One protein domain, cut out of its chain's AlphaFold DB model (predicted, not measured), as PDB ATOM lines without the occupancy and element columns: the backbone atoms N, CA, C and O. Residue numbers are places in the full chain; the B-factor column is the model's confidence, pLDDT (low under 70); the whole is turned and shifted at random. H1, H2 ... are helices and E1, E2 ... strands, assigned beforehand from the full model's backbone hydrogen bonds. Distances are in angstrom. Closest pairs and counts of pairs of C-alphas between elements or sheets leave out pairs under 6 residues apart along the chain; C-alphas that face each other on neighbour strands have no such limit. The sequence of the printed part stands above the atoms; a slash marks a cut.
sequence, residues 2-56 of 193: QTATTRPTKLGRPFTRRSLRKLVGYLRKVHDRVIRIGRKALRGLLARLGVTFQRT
ATOM      1  N   GLN A   2      39.390  -7.332  33.040       58.66
ATOM      2  CA  GLN A   2      38.376  -8.087  32.268       58.66
ATOM      3  C   GLN A   2      38.985  -8.939  31.147       58.66
ATOM      4  O   GLN A   2      38.666 -10.103  30.976       58.66
ATOM      5  N   THR A   3      39.963  -8.397  30.433       62.50
ATOM      6  CA  THR A   3      40.630  -9.052  29.307       62.50
ATOM      7  C   THR A   3      41.215 -10.441  29.597       62.50
ATOM      8  O   THR A   3      41.284 -11.264  28.684       62.50
ATOM      9  N   ALA A   4      41.702 -10.704  30.817       62.41
ATOM     10  CA  ALA A   4      42.349 -11.976  31.144       62.41
ATOM     11  C   ALA A   4      41.329 -13.104  31.362       62.41
ATOM     12  O   ALA A   4      41.584 -14.224  30.925       62.41
ATOM     13  N   THR A   5      40.192 -12.785  31.983       63.75
ATOM     14  CA  THR A   5      39.089 -13.707  32.292       63.75
ATOM     15  C   THR A   5      38.049 -13.786  31.169       63.75
ATOM     16  O   THR A   5      37.327 -14.771  31.059       63.75
ATOM     17  N   THR A   6      37.999 -12.801  30.268       68.31
ATOM     18  CA  THR A   6      37.131 -12.838  29.085       68.31
ATOM     19  C   THR A   6      37.617 -13.866  28.061       68.31
ATOM     20  O   THR A   6      38.781 -13.869  27.634       68.31
ATOM     21  N   ARG A   7      36.685 -14.710  27.594       62.50
ATOM     22  CA  ARG A   7      36.929 -15.694  26.527       62.50
ATOM     23  C   ARG A   7      37.505 -15.014  25.276       62.50
ATOM     24  O   ARG A   7      36.951 -14.009  24.836       62.50
ATOM     25  N   PRO A   8      38.579 -15.543  24.656       65.06
ATOM     26  CA  PRO A   8      39.201 -14.877  23.511       65.06
ATOM     27  C   PRO A   8      38.281 -14.747  22.289       65.06
ATOM     28  O   PRO A   8      38.437 -13.795  21.528       65.06
ATOM     29  N   THR A   9      37.304 -15.646  22.131       60.44
ATOM     30  CA  THR A   9      36.264 -15.570  21.091       60.44
ATOM     31  C   THR A   9      35.385 -14.330  21.228       60.44
ATOM     32  O   THR A   9      35.108 -13.683  20.226       60.44
ATOM     33  N   LYS A  10      35.048 -13.907  22.457       60.00
ATOM     34  CA  LYS A  10      34.333 -12.638  22.711       60.00
ATOM     35  C   LYS A  10      35.157 -11.394  22.348       60.00
ATOM     36  O   LYS A  10      34.628 -10.294  22.334       60.00
ATOM     37  N   LEU A  11      36.454 -11.557  22.087       62.84
ATOM     38  CA  LEU A  11      37.388 -10.483  21.737       62.84
ATOM     39  C   LEU A  11      37.930 -10.646  20.304       62.84
ATOM     40  O   LEU A  11      39.013 -10.140  20.000       62.84
ATOM     41  N   GLY A  12      37.218 -11.400  19.452       64.62
ATOM     42  CA  GLY A  12      37.526 -11.570  18.029       64.62
ATOM     43  C   GLY A  12      38.835 -12.310  17.739       64.62
ATOM     44  O   GLY A  12      39.462 -12.079  16.709       64.62
ATOM     45  N   ARG A  13      39.326 -13.153  18.663       69.75
ATOM     46  CA  ARG A  13      40.589 -13.890  18.474       69.75
ATOM     47  C   ARG A  13      40.337 -15.360  18.123       69.75
ATOM     48  O   ARG A  13      39.547 -16.003  18.812       69.75
ATOM     49  N   PRO A  14      41.092 -15.938  17.166       64.19
ATOM     50  CA  PRO A  14      40.898 -17.310  16.679       64.19
ATOM     51  C   PRO A  14      41.431 -18.383  17.650       64.19
ATOM     52  O   PRO A  14      41.800 -19.481  17.249       64.19
ATOM     53  N   PHE A  15      41.546 -18.073  18.945       64.25
ATOM     54  CA  PHE A  15      42.123 -18.975  19.938       64.25
ATOM     55  C   PHE A  15      41.101 -19.338  21.008       64.25
ATOM     56  O   PHE A  15      40.424 -18.475  21.550       64.25
ATOM     57  N   THR A  16      41.077 -20.604  21.415       57.84
ATOM     58  CA  THR A  16      40.225 -21.078  22.518       57.84
ATOM     59  C   THR A  16      40.793 -20.747  23.904       57.84
ATOM     60  O   THR A  16      40.054 -20.752  24.884       57.84
ATOM     61  N   ARG A  17      42.097 -20.421  24.006       68.75
ATOM     62  CA  ARG A  17      42.803 -20.161  25.278       68.75
ATOM     63  C   ARG A  17      43.731 -18.944  25.247       68.75
ATOM     64  O   ARG A  17      44.389 -18.671  24.238       68.75
ATOM     65  N   ARG A  18      43.909 -18.299  26.407       69.00
ATOM     66  CA  ARG A  18      44.957 -17.291  26.649       69.00
ATOM     67  C   ARG A  18      46.159 -17.913  27.357       69.00
ATOM     68  O   ARG A  18      46.238 -17.917  28.581       69.00
ATOM     69  N   SER A  19      47.144 -18.408  26.603       73.69
ATOM     70  CA  SER A  19      48.456 -18.643  27.223       73.69
ATOM     71  C   SER A  19      49.046 -17.308  27.682       73.69
ATOM     72  O   SER A  19      48.746 -16.259  27.109       73.69
ATOM     73  N   LEU A  20      49.919 -17.339  28.685       75.19
ATOM     74  CA  LEU A  20      50.545 -16.132  29.229       75.19
ATOM     75  C   LEU A  20      51.279 -15.328  28.130       75.19
ATOM     76  O   LEU A  20      51.210 -14.104  28.101       75.19
ATOM     77  N   ARG A  21      51.865 -16.018  27.136       79.12
ATOM     78  CA  ARG A  21      52.437 -15.417  25.912       79.12
ATOM     79  C   ARG A  21      51.388 -14.691  25.059       79.12
ATOM     80  O   ARG A  21      51.624 -13.559  24.650       79.12
ATOM     81  N   LYS A  22      50.238 -15.322  24.797       76.62
ATOM     82  CA  LYS A  22      49.144 -14.733  24.001       76.62
ATOM     83  C   LYS A  22      48.499 -13.542  24.713       76.62
ATOM     84  O   LYS A  22      48.153 -12.566  24.057       76.62
ATOM     85  N   LEU A  23      48.379 -13.594  26.041       76.25
ATOM     86  CA  LEU A  23      47.854 -12.489  26.845       76.25
ATOM     87  C   LEU A  23      48.784 -11.268  26.795       76.25
ATOM     88  O   LEU A  23      48.306 -10.177  26.511       76.25
ATOM     89  N   VAL A  24      50.100 -11.451  26.964       77.44
ATOM     90  CA  VAL A  24      51.083 -10.362  26.786       77.44
ATOM     91  C   VAL A  24      51.030  -9.797  25.363       77.44
ATOM     92  O   VAL A  24      50.992  -8.584  25.186       77.44
ATOM     93  N   GLY A  25      50.984 -10.665  24.346       77.12
ATOM     94  CA  GLY A  25      50.891 -10.237  22.947       77.12
ATOM     95  C   GLY A  25      49.623  -9.433  22.640       77.12
ATOM     96  O   GLY A  25      49.679  -8.494  21.856       77.12
ATOM     97  N   TYR A  26      48.499  -9.763  23.281       73.94
ATOM     98  CA  TYR A  26      47.253  -9.006  23.166       73.94
ATOM     99  C   TYR A  26      47.332  -7.658  23.895       73.94
ATOM    100  O   TYR A  26      46.962  -6.642  23.320       73.94
ATOM    101  N   LEU A  27      47.842  -7.630  25.133       74.31
ATOM    102  CA  LEU A  27      47.940  -6.399  25.933       74.31
ATOM    103  C   LEU A  27      48.835  -5.338  25.280       74.31
ATOM    104  O   LEU A  27      48.584  -4.153  25.447       74.31
ATOM    105  N   ARG A  28      49.832  -5.761  24.496       74.12
ATOM    106  CA  ARG A  28      50.687  -4.859  23.711       74.12
ATOM    107  C   ARG A  28      49.994  -4.219  22.505       74.12
ATOM    108  O   ARG A  28      50.523  -3.248  21.992       74.12
ATOM    109  N   LYS A  29      48.889  -4.799  22.020       71.50
ATOM    110  CA  LYS A  29      48.210  -4.392  20.775       71.50
ATOM    111  C   LYS A  29      46.872  -3.681  20.989       71.50
ATOM    112  O   LYS A  29      46.331  -3.149  20.036       71.50
ATOM    113  N   VAL A  30      46.283  -3.785  22.181       67.19
ATOM    114  CA  VAL A  30      44.888  -3.365  22.443       67.19
ATOM    115  C   VAL A  30      44.782  -2.023  23.146       67.19
ATOM    116  O   VAL A  30      43.735  -1.391  23.104       67.19
ATOM    117  N   HIS A  31      45.856  -1.579  23.778       59.62
ATOM    118  CA  HIS A  31      45.940  -0.230  24.295       59.62
ATOM    119  C   HIS A  31      46.944   0.494  23.404       59.62
ATOM    120  O   HIS A  31      48.066   0.010  23.272       59.62
ATOM    121  N   ASP A  32      46.581   1.646  22.836       57.94
ATOM    122  CA  ASP A  32      47.502   2.554  22.115       57.94
ATOM    123  C   ASP A  32      48.733   2.959  22.951       57.94
ATOM    124  O   ASP A  32      49.680   3.574  22.472       57.94
ATOM    125  N   ARG A  33      48.753   2.569  24.229       56.34
ATOM    126  CA  ARG A  33      49.913   2.575  25.110       56.34
ATOM    127  C   ARG A  33      50.538   1.186  25.134       56.34
ATOM    128  O   ARG A  33      49.943   0.232  25.637       56.34
ATOM    129  N   VAL A  34      51.776   1.075  24.658       56.38
ATOM    130  CA  VAL A  34      52.543  -0.177  24.688       56.38
ATOM    131  C   VAL A  34      52.789  -0.608  26.141       56.38
ATOM    132  O   VAL A  34      53.771  -0.218  26.770       56.38
ATOM    133  N   ILE A  35      51.926  -1.469  26.689       64.81
ATOM    134  CA  ILE A  35      52.151  -2.066  28.010       64.81
ATOM    135  C   ILE A  35      53.285  -3.097  27.885       64.81
ATOM    136  O   ILE A  35      53.085  -4.262  27.517       64.81
ATOM    137  N   ARG A  36      54.515  -2.673  28.202       66.25
ATOM    138  CA  ARG A  36      55.703  -3.538  28.289       66.25
ATOM    139  C   ARG A  36      55.721  -4.309  29.610       66.25
ATOM    140  O   ARG A  36      56.558  -4.090  30.472       66.25
ATOM    141  N   ILE A  37      54.811  -5.269  29.754       74.88
ATOM    142  CA  ILE A  37      54.838  -6.221  30.872       74.88
ATOM    143  C   ILE A  37      55.516  -7.528  30.445       74.88
ATOM    144  O   ILE A  37      55.171  -8.147  29.433       74.88
ATOM    145  N   GLY A  38      56.496  -7.960  31.241       76.31
ATOM    146  CA  GLY A  38      57.132  -9.268  31.116       76.31
ATOM    147  C   GLY A  38      56.237 -10.403  31.627       76.31
ATOM    148  O   GLY A  38      55.357 -10.211  32.463       76.31
ATOM    149  N   ARG A  39      56.494 -11.635  31.170       78.50
ATOM    150  CA  ARG A  39      55.723 -12.830  31.572       78.50
ATOM    151  C   ARG A  39      55.713 -13.060  33.092       78.50
ATOM    152  O   ARG A  39      54.685 -13.437  33.645       78.50
ATOM    153  N   LYS A  40      56.846 -12.839  33.765       82.50
ATOM    154  CA  LYS A  40      56.980 -13.025  35.221       82.50
ATOM    155  C   LYS A  40      56.183 -11.969  35.996       82.50
ATOM    156  O   LYS A  40      55.437 -12.327  36.900       82.50
ATOM    157  N   ALA A  41      56.258 -10.708  35.566       80.56
ATOM    158  CA  ALA A  41      55.483  -9.609  36.142       80.56
ATOM    159  C   ALA A  41      53.969  -9.828  35.978       80.56
ATOM    160  O   ALA A  41      53.222  -9.703  36.944       80.56
ATOM    161  N   LEU A  42      53.520 -10.264  34.793       82.00
ATOM    162  CA  LEU A  42      52.112 -10.604  34.569       82.00
ATOM    163  C   LEU A  42      51.651 -11.772  35.448       82.00
ATOM    164  O   LEU A  42      50.553 -11.732  35.989       82.00
ATOM    165  N   ARG A  43      52.485 -12.807  35.610       81.88
ATOM    166  CA  ARG A  43      52.175 -13.938  36.493       81.88
ATOM    167  C   ARG A  43      52.008 -13.484  37.945       81.88
ATOM    168  O   ARG A  43      51.044 -13.888  38.583       81.88
ATOM    169  N   GLY A  44      52.914 -12.639  38.440       84.69
ATOM    170  CA  GLY A  44      52.838 -12.083  39.794       84.69
ATOM    171  C   GLY A  44      51.591 -11.222  40.004       84.69
ATOM    172  O   GLY A  44      50.911 -11.373  41.012       84.69
ATOM    173  N   LEU A  45      51.243 -10.384  39.024       85.12
ATOM    174  CA  LEU A  45      50.032  -9.562  39.067       85.12
ATOM    175  C   LEU A  45      48.758 -10.420  39.103       85.12
ATOM    176  O   LEU A  45      47.896 -10.191  39.943       85.12
ATOM    177  N   LEU A  46      48.656 -11.435  38.240       84.19
ATOM    178  CA  LEU A  46      47.507 -12.350  38.225       84.19
ATOM    179  C   LEU A  46      47.381 -13.124  39.545       84.19
ATOM    180  O   LEU A  46      46.277 -13.252  40.063       84.19
ATOM    181  N   ALA A  47      48.500 -13.576  40.120       82.38
ATOM    182  CA  ALA A  47      48.508 -14.276  41.403       82.38
ATOM    183  C   ALA A  47      48.051 -13.379  42.566       82.38
ATOM    184  O   ALA A  47      47.207 -13.800  43.354       82.38
ATOM    185  N   ARG A  48      48.547 -12.134  42.638       84.94
ATOM    186  CA  ARG A  48      48.116 -11.140  43.642       84.94
ATOM    187  C   ARG A  48      46.622 -10.833  43.555       84.94
ATOM    188  O   ARG A  48      45.987 -10.604  44.572       84.94
ATOM    189  N   LEU A  49      46.065 -10.880  42.348       81.19
ATOM    190  CA  LEU A  49      44.643 -10.651  42.084       81.19
ATOM    191  C   LEU A  49      43.789 -11.923  42.196       81.19
ATOM    192  O   LEU A  49      42.618 -11.909  41.828       81.19
ATOM    193  N   GLY A  50      44.363 -13.042  42.647       82.56
ATOM    194  CA  GLY A  50      43.632 -14.297  42.808       82.56
ATOM    195  C   GLY A  50      43.174 -14.935  41.493       82.56
ATOM    196  O   GLY A  50      42.291 -15.788  41.508       82.56
ATOM    197  N   VAL A  51      43.760 -14.567  40.351       83.75
ATOM    198  CA  VAL A  51      43.454 -15.159  39.043       83.75
ATOM    199  C   VAL A  51      44.452 -16.274  38.762       83.75
ATOM    200  O   VAL A  51      45.660 -16.060  38.662       83.75
ATOM    201  N   THR A  52      43.944 -17.492  38.611       79.94
ATOM    202  CA  THR A  52      44.769 -18.691  38.402       79.94
ATOM    203  C   THR A  52      44.375 -19.379  37.105       79.94
ATOM    204  O   THR A  52      43.272 -19.200  36.589       79.94
ATOM    205  N   PHE A  53      45.305 -20.141  36.537       77.69
ATOM    206  CA  PHE A  53      45.029 -20.930  35.346       77.69
ATOM    207  C   PHE A  53      44.362 -22.236  35.772       77.69
ATOM    208  O   PHE A  53      44.965 -23.018  36.504       77.69
ATOM    209  N   GLN A  54      43.117 -22.456  35.354       78.75
ATOM    210  CA  GLN A  54      42.301 -23.580  35.812       78.75
ATOM    211  C   GLN A  54      41.709 -24.356  34.639       78.75
ATOM    212  O   GLN A  54      41.402 -23.800  33.581       78.75
ATOM    213  N   ARG A  55      41.541 -25.667  34.829       73.50
ATOM    214  CA  ARG A  55      40.847 -26.535  33.875       73.50
ATOM    215  C   ARG A  55      39.338 -26.317  34.006       73.50
ATOM    216  O   ARG A  55      38.801 -26.409  35.107       73.50
ATOM    217  N   THR A  56      38.681 -26.049  32.881       68.00
ATOM    218  CA  THR A  56      37.217 -25.970  32.780       68.00
ATOM    219  C   THR A  56      36.614 -27.293  33.235       68.00
ATOM    220  O   THR A  56      37.031 -28.351  32.754       68.00
TER     221      THR A  56
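Overview. This is residues 2 to 56 of the 193 residues of an uncharacterized protein of Streptomyces triticiradicis (UniProt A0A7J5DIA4). Two helices, H3 and H4, meet near their first residues at about a right angle, and residues 31 to 38 between them fold back from the last residue of H3 to the first of H4. On another side of H3 the first printed residues form a loose loop with two one-turn helices, H1 near H3 and H2 farther out, while the short strand E1 follows directly after H4. The printed part has 55 residues, with four named helices and one named strand in the order H1, H2, H3, H4, E1; E1 pairs with no named strand, and the class is mostly helix. The whole is compact, with a radius of gyration of the C-alphas of 11.2 A, and spans 31 by 25 by 17 A.

Arrangement. The longest helix is H3, residues 20 to 30, and its centre is the nearest to the mean of the C-alphas, at 5.9 A. It touches H4, residues 39 to 48, with the C-alphas of Leu 20 and Arg 39 closest at 6.6 A. Their lines are about perpendicular, at 85 degrees. H1, residues 2 to 5, is close to H3 but not clearly touching, the closest C-alphas being those of Ala 4 and Leu 23, 7.0 A apart. H2, residues 8 to 11, touches no helix; it is apart from H3 and from H4, and only just apart from H1, with their closest C-alphas 8.4 A apart. For E1, residues 51 to 54, the C-alphas closest to H4 are those of Leu 46 and Thr 52, 6.9 A apart. E1 is apart from H3. In H4 every O i to N i+4 pair is within hydrogen-bond range, in H3 6 of 7 are, and H1 and H2 are too short for such a pair.

Along the chain. H3 measures 15.5 A from C-alpha 20 at (50.545, -16.132, 29.229) to C-alpha 30 at (44.888, -3.365, 22.443). H4 measures 14.4 A from residue 39 to residue 48. H1, 5.7 A long, begins at C-alpha 2 at (38.376, -8.087, 32.268), and H2 is 5.1 A long. E1 covers 9.1 A and ends at C-alpha 54 at (42.301, -23.580, 35.812).

Size, cuts and confidence. The two C-alphas farthest apart are those of Arg 33 and Thr 56, at 32.2 A. The printed part has no cut and no long link; those from H1 to H2 and from H4 to E1 are tight, the other two short. The mean pLDDT of the printed part is 71.7, and residues 2 to 18, residues 30 to 36 and residue 56 are under 70.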